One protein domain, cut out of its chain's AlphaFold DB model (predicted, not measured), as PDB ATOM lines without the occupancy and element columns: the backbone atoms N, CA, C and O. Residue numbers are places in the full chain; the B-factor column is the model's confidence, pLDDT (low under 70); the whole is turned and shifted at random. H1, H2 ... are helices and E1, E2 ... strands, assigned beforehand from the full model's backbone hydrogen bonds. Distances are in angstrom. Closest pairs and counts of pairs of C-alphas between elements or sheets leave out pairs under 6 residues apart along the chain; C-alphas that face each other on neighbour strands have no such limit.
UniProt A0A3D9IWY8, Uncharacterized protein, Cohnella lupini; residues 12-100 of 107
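This is residues 12 to 100 of the 107 residues of an uncharacterized protein of Cohnella lupini (UniProt A0A3D9IWY8). Two antiparallel sheets, E1 to E4 and E5 to E7, lie loosely and only partly face to face, E5 coming near E1 and E3. Short H1 lies by the other side, near E7, and H2 packs on H1 farther out. The 89 printed residues hold seven named strands and two named helices, in the order E1 E2 E3 E4 H1 H2 E5 E6 E7, class mixed; the whole is compact, radius of gyration of the C-alphas 12.8 A, spanning 35 by 27 by 20 A.

E1 is residues 12 to 16, from C-alpha 12 at (41.689, 35.088, 282.101); E2, 20 to 25, is 16.4 A long; E3 is 31 to 35 and E4 is 41 to 43. H1 is 45 to 48; H2, 51 to 59, is 12.1 A long. E5, 69 to 75, is 17.2 A long, E6, 78 to 83, 16.0 A, and E7, 94 to 99, 16.5 A, ending at C-alpha 99 at (46.675, 46.479, 264.049).

E1 E2 E3 E4 is a meander, each strand the antiparallel neighbour of the one before, with N 14 and O 22 at 2.9 A, N 21 and O 34 at 2.9 A, and N 33 and O 42 at 2.8 A. E5 E6 E7 is another, only just strongly twisted, with N 70 and O 82 at 2.8 A and N 81 and O 96 at 2.8 A. The closest C-alphas of E1 and E5, Glu 14 and Phe 71, are 6.5 A apart. H1 only grazes the sheet E5 E6 E7; C-alphas 48 and 96, its closest to E7, are 6.3 A apart. H1 and H2 touch, closest at C-alphas 45 and 54, 6.2 A. In H2 every O i to N i+4 pair is within hydrogen-bond range; H1 is too short for one.

The C-alphas farthest apart, Glu 37 and Ser 90, are 38.2 A apart. The printed part has no cut and no long link. Residues 62 to 64 and 89 to 92 have pLDDT under 70.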
ATOM      1  N   PHE A  12      42.114  35.933 283.214       90.75
ATOM      2  CA  PHE A  12      41.689  35.088 282.101       90.75
ATOM      3  C   PHE A  12      42.484  35.444 280.843       90.75
ATOM      4  O   PHE A  12      42.674  36.625 280.559       90.75
ATOM      5  N   ILE A  13      42.952  34.439 280.100       93.62
ATOM      6  CA  ILE A  13      43.678  34.629 278.836       93.62
ATOM      7  C   ILE A  13      42.712  34.385 277.676       93.62
ATOM      8  O   ILE A  13      42.179  33.285 277.555       93.62
ATOM      9  N   GLU A  14      42.519  35.389 276.820       94.69
ATOM     10  CA  GLU A  14      41.633  35.297 275.644       94.69
ATOM     11  C   GLU A  14      42.376  34.944 274.358       94.69
ATOM     12  O   GLU A  14      41.803  34.374 273.434       94.69
ATOM     13  N   GLY A  15      43.663  35.266 274.290       94.44
ATOM     14  CA  GLY A  15      44.478  35.017 273.111       94.44
ATOM     15  C   GLY A  15      45.953  35.153 273.437       94.44
ATOM     16  O   GLY A  15      46.345  35.975 274.264       94.44
ATOM     17  N   ILE A  16      46.777  34.332 272.803       95.44
ATOM     18  CA  ILE A  16      48.225  34.366 272.968       95.44
ATOM     19  C   ILE A  16      48.891  33.967 271.661       95.44
ATOM     20  O   ILE A  16      48.472  33.011 271.010       95.44
ATOM     21  N   ASP A  17      49.940  34.697 271.315       95.19
ATOM     22  CA  ASP A  17      50.844  34.383 270.217       95.19
ATOM     23  C   ASP A  17      52.246  34.918 270.560       95.19
ATOM     24  O   ASP A  17      52.462  35.454 271.652       95.19
ATOM     25  N   ASP A  18      53.222  34.757 269.673       93.25
ATOM     26  CA  ASP A  18      54.619  35.138 269.924       93.25
ATOM     27  C   ASP A  18      54.811  36.637 270.219       93.25
ATOM     28  O   ASP A  18      55.644  37.000 271.056       93.25
ATOM     29  N   ASP A  19      53.997  37.497 269.611       94.19
ATOM     30  CA  ASP A  19      54.081  38.962 269.653       94.19
ATOM     31  C   ASP A  19      53.036  39.630 270.567       94.19
ATOM     32  O   ASP A  19      53.198  40.797 270.936       94.19
ATOM     33  N   PHE A  20      52.003  38.907 271.019       95.62
ATOM     34  CA  PHE A  20      50.984  39.473 271.908       95.62
ATOM     35  C   PHE A  20      50.410  38.502 272.947       95.62
ATOM     36  O   PHE A  20      50.454  37.279 272.820       95.62
ATOM     37  N   LEU A  21      49.817  39.082 273.989       96.25
ATOM     38  CA  LEU A  21      48.966  38.400 274.958       96.25
ATOM     39  C   LEU A  21      47.708  39.241 275.196       96.25
ATOM     40  O   LEU A  21      47.807  40.430 275.486       96.25
ATOM     41  N   LEU A  22      46.536  38.625 275.099       97.19
ATOM     42  CA  LEU A  22      45.252  39.213 275.469       97.19
ATOM     43  C   LEU A  22      44.784  38.596 276.776       97.19
ATOM     44  O   LEU A  22      44.667  37.372 276.891       97.19
ATOM     45  N   PHE A  23      44.504  39.440 277.759       94.62
ATOM     46  CA  PHE A  23      44.084  38.986 279.072       94.62
ATOM     47  C   PHE A  23      43.122  39.968 279.737       94.62
ATOM     48  O   PHE A  23      43.097  41.160 279.418       94.62
ATOM     49  N   ARG A  24      42.349  39.454 280.693       92.06
ATOM     50  CA  ARG A  24      41.439  40.230 281.539       92.06
ATOM     51  C   ARG A  24      41.689  39.958 283.001       92.06
ATOM     52  O   ARG A  24      41.834  38.806 283.400       92.06
ATOM     53  N   ALA A  25      41.688  41.023 283.788       87.56
ATOM     54  CA  ALA A  25      41.525  40.955 285.232       87.56
ATOM     55  C   ALA A  25      40.106  40.476 285.561       87.56
ATOM     56  O   ALA A  25      39.146  41.066 285.060       87.56
ATOM     57  N   ASN A  26      39.954  39.441 286.390       82.19
ATOM     58  CA  ASN A  26      38.634  38.874 286.681       82.19
ATOM     59  C   ASN A  26      37.690  39.867 287.370       82.19
ATOM     60  O   ASN A  26      36.490  39.818 287.112       82.19
ATOM     61  N   HIS A  27      38.195  40.766 288.222       82.12
ATOM     62  CA  HIS A  27      37.327  41.746 288.880       82.12
ATOM     63  C   HIS A  27      36.909  42.888 287.959       82.12
ATOM     64  O   HIS A  27      35.777  43.350 288.047       82.12
ATOM     65  N   LYS A  28      37.812  43.360 287.092       82.75
ATOM     66  CA  LYS A  28      37.552  44.535 286.246       82.75
ATOM     67  C   LYS A  28      36.972  44.204 284.882       82.75
ATOM     68  O   LYS A  28      36.401  45.089 284.266       82.75
ATOM     69  N   GLY A  29      37.181  42.991 284.375       89.62
ATOM     70  CA  GLY A  29      36.661  42.560 283.077       89.62
ATOM     71  C   GLY A  29      37.203  43.334 281.868       89.62
ATOM     72  O   GLY A  29      36.678  43.174 280.774       89.62
ATOM     73  N   ILE A  30      38.247  44.156 282.020       93.38
ATOM     74  CA  ILE A  30      38.808  44.963 280.924       93.38
ATOM     75  C   ILE A  30      39.778  44.138 280.076       93.38
ATOM     76  O   ILE A  30      40.770  43.617 280.604       93.38
ATOM     77  N   LEU A  31      39.548  44.091 278.761       95.75
ATOM     78  CA  LEU A  31      40.465  43.469 277.811       95.75
ATOM     79  C   LEU A  31      41.737  44.291 277.669       95.75
ATOM     80  O   LEU A  31      41.732  45.440 277.210       95.75
ATOM     81  N   THR A  32      42.846  43.667 278.038       95.94
ATOM     82  CA  THR A  32      44.173  44.261 277.956       95.94
ATOM     83  C   THR A  32      45.021  43.491 276.957       95.94
ATOM     84  O   THR A  32      45.146  42.269 277.029       95.94
ATOM     85  N   LEU A  33      45.622  44.230 276.032       96.62
ATOM     86  CA  LEU A  33      46.670  43.760 275.143       96.62
ATOM     87  C   LEU A  33      48.021  44.014 275.803       96.62
ATOM     88  O   LEU A  33      48.333  45.147 276.150       96.62
ATOM     89  N   TYR A  34      48.838  42.980 275.934       95.25
ATOM     90  CA  TYR A  34      50.257  43.098 276.238       95.25
ATOM     91  C   TYR A  34      51.061  42.821 274.970       95.25
ATOM     92  O   TYR A  34      51.004  41.718 274.420       95.25
ATOM     93  N   ASN A  35      51.802  43.827 274.512       92.88
ATOM     94  CA  ASN A  35      52.768  43.673 273.436       92.88
ATOM     95  C   ASN A  35      54.002  42.956 274.000       92.88
ATOM     96  O   ASN A  35      54.679  43.465 274.896       92.88
ATOM     97  N   ARG A  36      54.291  41.757 273.486       92.12
ATOM     98  CA  ARG A  36      55.387  40.924 273.998       92.12
ATOM     99  C   ARG A  36      56.765  41.396 273.537       92.12
ATOM    100  O   ARG A  36      57.751  41.031 274.174       92.12
ATOM    101  N   GLU A  37      56.828  42.207 272.485       89.62
ATOM    102  CA  GLU A  37      58.063  42.798 271.972       89.62
ATOM    103  C   GLU A  37      58.484  44.024 272.790       89.62
ATOM    104  O   GLU A  37      59.646  44.133 273.181       89.62
ATOM    105  N   THR A  38      57.547  44.937 273.074       89.81
ATOM    106  CA  THR A  38      57.834  46.191 273.800       89.81
ATOM    107  C   THR A  38      57.658  46.061 275.311       89.81
ATOM    108  O   THR A  38      58.236  46.835 276.073       89.81
ATOM    109  N   GLY A  39      56.878  45.078 275.764       89.44
ATOM    110  CA  GLY A  39      56.485  44.931 277.162       89.44
ATOM    111  C   GLY A  39      55.392  45.905 277.608       89.44
ATOM    112  O   GLY A  39      55.131  46.024 278.805       89.44
ATOM    113  N   GLU A  40      54.767  46.623 276.676       91.12
ATOM    114  CA  GLU A  40      53.727  47.604 276.974       91.12
ATOM    115  C   GLU A  40      52.342  46.959 277.056       91.12
ATOM    116  O   GLU A  40      52.013  46.033 276.314       91.12
ATOM    117  N   THR A  41      51.505  47.490 277.945       93.19
ATOM    118  CA  THR A  41      50.100  47.100 278.087       93.19
ATOM    119  C   THR A  41      49.173  48.197 277.589       93.19
ATOM    120  O   THR A  41      49.377  49.372 277.900       93.19
ATOM    121  N   LEU A  42      48.098  47.807 276.920       94.69
ATOM    122  CA  LEU A  42      47.101  48.691 276.341       94.69
ATOM    123  C   LEU A  42      45.696  48.172 276.658       94.69
ATOM    124  O   LEU A  42      45.370  47.027 276.362       94.69
ATOM    125  N   GLN A  43      44.845  49.024 277.227       95.44
ATOM    126  CA  GLN A  43      43.429  48.710 277.428       95.44
ATOM    127  C   GLN A  43      42.675  48.947 276.115       95.44
ATOM    128  O   GLN A  43      42.600  50.086 275.645       95.44
ATOM    129  N   LEU A  44      42.134  47.887 275.512       96.81
ATOM    130  CA  LEU A  44      41.615  47.947 274.139       96.81
ATOM    131  C   LEU A  44      40.363  48.816 274.007       96.81
ATOM    132  O   LEU A  44      40.196  49.485 272.988       96.81
ATOM    133  N   TYR A  45      39.530  48.894 275.046       95.31
ATOM    134  CA  TYR A  45      38.317  49.709 275.016       95.31
ATOM    135  C   TYR A  45      38.596  51.198 274.728       95.31
ATOM    136  O   TYR A  45      37.843  51.829 273.995       95.31
ATOM    137  N   LYS A  46      39.730  51.735 275.205       96.25
ATOM    138  CA  LYS A  46      40.155  53.127 274.954       96.25
ATOM    139  C   LYS A  46      40.550  53.397 273.507       96.25
ATOM    140  O   LYS A  46      40.626  54.551 273.103       96.25
ATOM    141  N   GLN A  47      40.898  52.348 272.765       96.62
ATOM    142  CA  GLN A  47      41.322  52.458 271.369       96.62
ATOM    143  C   GLN A  47      40.186  52.158 270.398       96.62
ATOM    144  O   GLN A  47      40.159  52.716 269.306       96.62
ATOM    145  N   LEU A  48      39.293  51.244 270.778       95.75
ATOM    146  CA  LEU A  48      38.296  50.687 269.870       95.75
ATOM    147  C   LEU A  48      36.906  51.286 270.078       95.75
ATOM    148  O   LEU A  48      36.186  51.476 269.105       95.75
ATOM    149  N   LEU A  49      36.513  51.577 271.318       94.12
ATOM    150  CA  LEU A  49      35.131  51.933 271.637       94.12
ATOM    151  C   LEU A  49      34.890  53.443 271.593       94.12
ATOM    152  O   LEU A  49      35.814  54.239 271.761       94.12
ATOM    153  N   ASP A  50      33.631  53.832 271.393       92.62
ATOM    154  CA  ASP A  50      33.211  55.229 271.494       92.62
ATOM    155  C   ASP A  50      33.127  55.706 272.956       92.62
ATOM    156  O   ASP A  50      33.198  54.914 273.894       92.62
ATOM    157  N   GLU A  51      32.966  57.017 273.165       92.38
ATOM    158  CA  GLU A  51      32.936  57.619 274.507       92.38
ATOM    159  C   GLU A  51      31.869  57.004 275.426       92.38
ATOM    160  O   GLU A  51      32.072  56.899 276.637       92.38
ATOM    161  N   LYS A  52      30.734  56.575 274.867       89.62
ATOM    162  CA  LYS A  52      29.614  56.050 275.647       89.62
ATOM    163  C   LYS A  52      29.896  54.625 276.116       89.62
ATOM    164  O   LYS A  52      29.664  54.310 277.283       89.62
ATOM    165  N   ASP A  53      30.420  53.782 275.232       90.00
ATOM    166  CA  ASP A  53      30.875  52.436 275.580       90.00
ATOM    167  C   ASP A  53      32.079  52.482 276.541       90.00
ATOM    168  O   ASP A  53      32.139  51.694 277.487       90.00
ATOM    169  N   GLN A  54      33.001  53.440 276.367       93.31
ATOM    170  CA  GLN A  54      34.111  53.649 277.303       93.31
ATOM    171  C   GLN A  54      33.614  54.016 278.703       93.31
ATOM    172  O   GLN A  54      34.073  53.438 279.689       93.31
ATOM    173  N   GLN A  55      32.637  54.922 278.800       90.88
ATOM    174  CA  GLN A  55      32.053  55.296 280.085       90.88
ATOM    175  C   GLN A  55      31.417  54.089 280.785       90.88
ATOM    176  O   GLN A  55      31.571  53.936 281.996       90.88
ATOM    177  N   ILE A  56      30.725  53.214 280.051       88.25
ATOM    178  CA  ILE A  56      30.133  52.001 280.633       88.25
ATOM    179  C   ILE A  56      31.219  51.056 281.144       88.25
ATOM    180  O   ILE A  56      31.101  50.579 282.270       88.25
ATOM    181  N   ALA A  57      32.283  50.844 280.367       90.44
ATOM    182  CA  ALA A  57      33.392  49.989 280.779       90.44
ATOM    183  C   ALA A  57      34.062  50.460 282.084       90.44
ATOM    184  O   ALA A  57      34.576  49.644 282.845       90.44
ATOM    185  N   GLU A  58      34.040  51.769 282.355       89.31
ATOM    186  CA  GLU A  58      34.663  52.374 283.538       89.31
ATOM    187  C   GLU A  58      33.736  52.525 284.749       89.31
ATOM    188  O   GLU A  58      34.232  52.662 285.867       89.31
ATOM    189  N   THR A  59      32.416  52.564 284.544       86.88
ATOM    190  CA  THR A  59      31.459  52.973 285.593       86.88
ATOM    191  C   THR A  59      30.393  51.941 285.921       86.88
ATOM    192  O   THR A  59      29.672  52.115 286.906       86.88
ATOM    193  N   ASN A  60      30.231  50.908 285.095       75.88
ATOM    194  CA  ASN A  60      29.181  49.934 285.313       75.88
ATOM    195  C   ASN A  60      29.650  48.811 286.241       75.88
ATOM    196  O   ASN A  60      30.503  48.004 285.881       75.88
ATOM    197  N   ASP A  61      29.016  48.743 287.408       70.75
ATOM    198  CA  ASP A  61      29.340  47.773 288.453       70.75
ATOM    199  C   ASP A  61      28.307  46.626 288.532       70.75
ATOM    200  O   ASP A  61      28.418  45.729 289.371       70.75
ATOM    201  N   PHE A  62      27.258  46.641 287.687       62.19
ATOM    202  CA  PHE A  62      26.183  45.640 287.722       62.19
ATOM    203  C   PHE A  62      25.450  45.489 286.370       62.19
ATOM    204  O   PHE A  62      24.951  46.483 285.843       62.19
ATOM    205  N   PRO A  63      25.261  44.275 285.803       64.75
ATOM    206  CA  PRO A  63      25.660  42.946 286.288       64.75
ATOM    207  C   PRO A  63      27.068  42.487 285.855       64.75
ATOM    208  O   PRO A  63      27.491  41.413 286.279       64.75
ATOM    209  N   TYR A  64      27.782  43.262 285.029       66.00
ATOM    210  CA  TYR A  64      29.125  42.934 284.540       66.00
ATOM    211  C   TYR A  64      30.031  44.162 284.620       66.00
ATOM    212  O   TYR A  64      29.634  45.236 284.171       66.00
ATOM    213  N   PHE A  65      31.228  43.973 285.174       79.62
ATOM    214  CA  PHE A  65      32.298  44.965 285.159       79.62
ATOM    215  C   PHE A  65      33.065  44.890 283.837       79.62
ATOM    216  O   PHE A  65      33.316  43.795 283.329       79.62
ATOM    217  N   GLY A  66      33.487  46.049 283.334       89.31
ATOM    218  CA  GLY A  66      34.409  46.150 282.210       89.31
ATOM    219  C   GLY A  66      33.752  46.305 280.845       89.31
ATOM    220  O   GLY A  66      32.591  46.689 280.718       89.31
ATOM    221  N   ASP A  67      34.543  46.064 279.803       91.94
ATOM    222  CA  ASP A  67      34.114  46.215 278.418       91.94
ATOM    223  C   ASP A  67      33.415  44.957 277.877       91.94
ATOM    224  O   ASP A  67      33.490  43.871 278.449       91.94
ATOM    225  N   PHE A  68      32.745  45.120 276.736       91.69
ATOM    226  CA  PHE A  68      32.032  44.047 276.040       91.69
ATOM    227  C   PHE A  68      32.781  43.532 274.804       91.69
ATOM    228  O   PHE A  68      32.162  42.933 273.920       91.69
ATOM    229  N   LEU A  69      34.088  43.794 274.700       94.50
ATOM    230  CA  LEU A  69      34.885  43.259 273.601       94.50
ATOM    231  C   LEU A  69      35.029  41.741 273.765       94.50
ATOM    232  O   LEU A  69      35.050  41.237 274.878       94.50
ATOM    233  N   GLU A  70      35.171  41.006 272.676       94.19
ATOM    234  CA  GLU A  70      35.509  39.580 272.648       94.19
ATOM    235  C   GLU A  70      36.505  39.370 271.512       94.19
ATOM    236  O   GLU A  70      36.256  39.804 270.385       94.19
ATOM    237  N   PHE A  71      37.637  38.721 271.783       96.94
ATOM    238  CA  PHE A  71      38.587  38.372 270.729       96.94
ATOM    239  C   PHE A  71      38.009  37.304 269.787       96.94
ATOM    240  O   PHE A  71      37.563  36.250 270.232       96.94
ATOM    241  N   ILE A  72      38.031  37.573 268.477       96.38
ATOM    242  CA  ILE A  72      37.510  36.661 267.448       96.38
ATOM    243  C   ILE A  72      38.644  35.800 266.893       96.38
ATOM    244  O   ILE A  72      38.620  34.576 266.987       96.38
ATOM    245  N   ASP A  73      39.610  36.451 266.245       96.81
ATOM    246  CA  ASP A  73      40.754  35.828 265.596       96.81
ATOM    247  C   ASP A  73      41.830  36.866 265.242       96.81
ATOM    248  O   ASP A  73      41.691  38.080 265.444       96.81
ATOM    249  N   ARG A  74      42.927  36.354 264.683       96.81
ATOM    250  CA  ARG A  74      44.020  37.127 264.103       96.81
ATOM    251  C   ARG A  74      44.072  36.910 262.594       96.81
ATOM    252  O   ARG A  74      44.021  35.775 262.123       96.81
ATOM    253  N   GLN A  75      44.285  37.992 261.847       96.19
ATOM    254  CA  GLN A  75      44.577  37.979 260.414       96.19
ATOM    255  C   GLN A  75      45.837  38.800 260.121       96.19
ATOM    256  O   GLN A  75      45.808  40.028 260.054       96.19
ATOM    257  N   GLY A  76      46.977  38.124 259.959       94.19
ATOM    258  CA  GLY A  76      48.262  38.802 259.770       94.19
ATOM    259  C   GLY A  76      48.640  39.621 261.005       94.19
ATOM    260  O   GLY A  76      48.902  39.047 262.053       94.19
ATOM    261  N   GLN A  77      48.668  40.949 260.900       94.88
ATOM    262  CA  GLN A  77      48.914  41.840 262.047       94.88
ATOM    263  C   GLN A  77      47.630  42.392 262.675       94.88
ATOM    264  O   GLN A  77      47.695  43.131 263.651       94.88
ATOM    265  N   THR A  78      46.465  42.046 262.131       96.69
ATOM    266  CA  THR A  78      45.185  42.563 262.606       96.69
ATOM    267  C   THR A  78      44.555  41.594 263.595       96.69
ATOM    268  O   THR A  78      44.303  40.434 263.264       96.69
ATOM    269  N   LEU A  79      44.278  42.078 264.800       97.88
ATOM    270  CA  LEU A  79      43.446  41.410 265.792       97.88
ATOM    271  C   LEU A  79      42.011  41.910 265.636       97.88
ATOM    272  O   LEU A  79      41.790  43.122 265.565       97.88
ATOM    273  N   ARG A  80      41.047  40.992 265.573       97.56
ATOM    274  CA  ARG A  80      39.634  41.337 265.399       97.56
ATOM    275  C   ARG A  80      38.849  41.053 266.666       97.56
ATOM    276  O   ARG A  80      39.013  40.001 267.284       97.56
ATOM    277  N   PHE A  81      37.974  41.986 267.018       96.75
ATOM    278  CA  PHE A  81      37.181  41.947 268.238       96.75
ATOM    279  C   PHE A  81      35.718  42.196 267.928       96.75
ATOM    280  O   PHE A  81      35.385  43.089 267.155       96.75
ATOM    281  N   ARG A  82      34.838  41.436 268.560       94.62
ATOM    282  CA  ARG A  82      33.397  41.674 268.546       94.62
ATOM    283  C   ARG A  82      33.019  42.520 269.753       94.62
ATOM    284  O   ARG A  82      33.541  42.267 270.828       94.62
ATOM    285  N   ASN A  83      32.111  43.480 269.604       92.25
ATOM    286  CA  ASN A  83      31.520  44.197 270.737       92.25
ATOM    287  C   ASN A  83      30.084  43.718 270.988       92.25
ATOM    288  O   ASN A  83      29.214  43.912 270.140       92.25
ATOM    289  N   HIS A  84      29.847  43.141 272.167       88.00
ATOM    290  CA  HIS A  84      28.536  42.667 272.633       88.00
ATOM    291  C   HIS A  84      27.733  43.734 273.394       88.00
ATOM    292  O   HIS A  84      26.771  43.412 274.096       88.00
ATOM    293  N   SER A  85      28.134  45.007 273.316       84.25
ATOM    294  CA  SER A  85      27.483  46.082 274.062       84.25
ATOM    295  C   SER A  85      26.001  46.200 273.704       84.25
ATOM    296  O   SER A  85      25.602  46.362 272.549       84.25
ATOM    297  N   VAL A  86      25.173  46.193 274.749       76.25
ATOM    298  CA  VAL A  86      23.710  46.322 274.672       76.25
ATOM    299  C   VAL A  86      23.246  47.682 274.144       76.25
ATOM    300  O   VAL A  86      22.063  47.861 273.854       76.25
ATOM    301  N   LEU A  87      24.157  48.655 274.027       78.44
ATOM    302  CA  LEU A  87      23.866  49.960 273.441       78.44
ATOM    303  C   LEU A  87      23.610  49.887 271.937       78.44
ATOM    304  O   LEU A  87      22.874  50.720 271.403       78.44
ATOM    305  N   HIS A  88      24.183  48.891 271.267       73.38
ATOM    306  CA  HIS A  88      24.025  48.684 269.835       73.38
ATOM    307  C   HIS A  88      22.806  47.784 269.604       73.38
ATOM    308  O   HIS A  88      22.905  46.605 269.282       73.38
ATOM    309  N   THR A  89      21.610  48.349 269.791       58.84
ATOM    310  CA  THR A  89      20.299  47.658 269.767       58.84
ATOM    311  C   THR A  89      19.911  47.008 268.425       58.84
ATOM    312  O   THR A  89      18.798  46.510 268.280       58.84
ATOM    313  N   SER A  90      20.793  47.020 267.426       57.00
ATOM    314  CA  SER A  90      20.502  46.601 266.050       57.00
ATOM    315  C   SER A  90      20.818  45.128 265.759       57.00
ATOM    316  O   SER A  90      20.615  44.689 264.631       57.00
ATOM    317  N   GLY A  91      21.324  44.359 266.731       54.50
ATOM    318  CA  GLY A  91      21.682  42.944 266.530       54.50
ATOM    319  C   GLY A  91      22.842  42.719 265.553       54.50
ATOM    320  O   GLY A  91      23.061  41.595 265.108       54.50
ATOM    321  N   ILE A  92      23.566  43.784 265.195       60.75
ATOM    322  CA  ILE A  92      24.810  43.703 264.440       60.75
ATOM    323  C   ILE A  92      25.927  43.831 265.461       60.75
ATOM    324  O   ILE A  92      26.190  44.916 265.971       60.75
ATOM    325  N   ASP A  93      26.560  42.702 265.739       72.50
ATOM    326  CA  ASP A  93      27.844  42.629 266.412       72.50
ATOM    327  C   ASP A  93      28.857  43.496 265.650       72.50
ATOM    328  O   ASP A  93      29.298  43.135 264.553       72.50
ATOM    329  N   THR A  94      29.209  44.661 266.197       88.62
ATOM    330  CA  THR A  94      30.230  45.519 265.589       88.62
ATOM    331  C   THR A  94      31.587  44.840 265.727       88.62
ATOM    332  O   THR A  94      31.999  44.483 266.835       88.62
ATOM    333  N   ILE A  95      32.280  44.659 264.600       93.62
ATOM    334  CA  ILE A  95      33.650  44.146 264.571       93.62
ATOM    335  C   ILE A  95      34.615  45.328 264.564       93.62
ATOM    336  O   ILE A  95      34.567  46.176 263.673       93.62
ATOM    337  N   TYR A  96      35.501  45.347 265.549       95.81
ATOM    338  CA  TYR A  96      36.613  46.273 265.669       95.81
ATOM    339  C   TYR A  96      37.916  45.581 265.293       95.81
ATOM    340  O   TYR A  96      38.096  44.385 265.521       95.81
ATOM    341  N   GLU A  97      38.844  46.352 264.746       97.19
ATOM    342  CA  GLU A  97      40.154  45.869 264.335       97.19
ATOM    343  C   GLU A  97      41.242  46.668 265.048       97.19
ATOM    344  O   GLU A  97      41.195  47.898 265.098       97.19
ATOM    345  N   TYR A  98      42.236  45.966 265.585       96.88
ATOM    346  CA  TYR A  98      43.457  46.560 266.110       96.88
ATOM    347  C   TYR A  98      44.650  46.003 265.342       96.88
ATOM    348  O   TYR A  98      44.851  44.789 265.293       96.88
ATOM    349  N   VAL A  99      45.454  46.881 264.752       95.75
ATOM    350  CA  VAL A  99      46.675  46.479 264.049       95.75
ATOM    351  C   VAL A  99      47.829  46.492 265.042       95.75
ATOM    352  O   VAL A  99      48.166  47.547 265.583       95.75
ATOM    353  N   LEU A 100      48.437  45.327 265.274       92.69
ATOM    354  CA  LEU A 100      49.653  45.222 266.069       92.69
ATOM    355  C   LEU A 100      50.744  46.101 265.440       92.69
ATOM    356  O   LEU A 100      50.958  46.032 264.224       92.69
TER     357      LEU A 100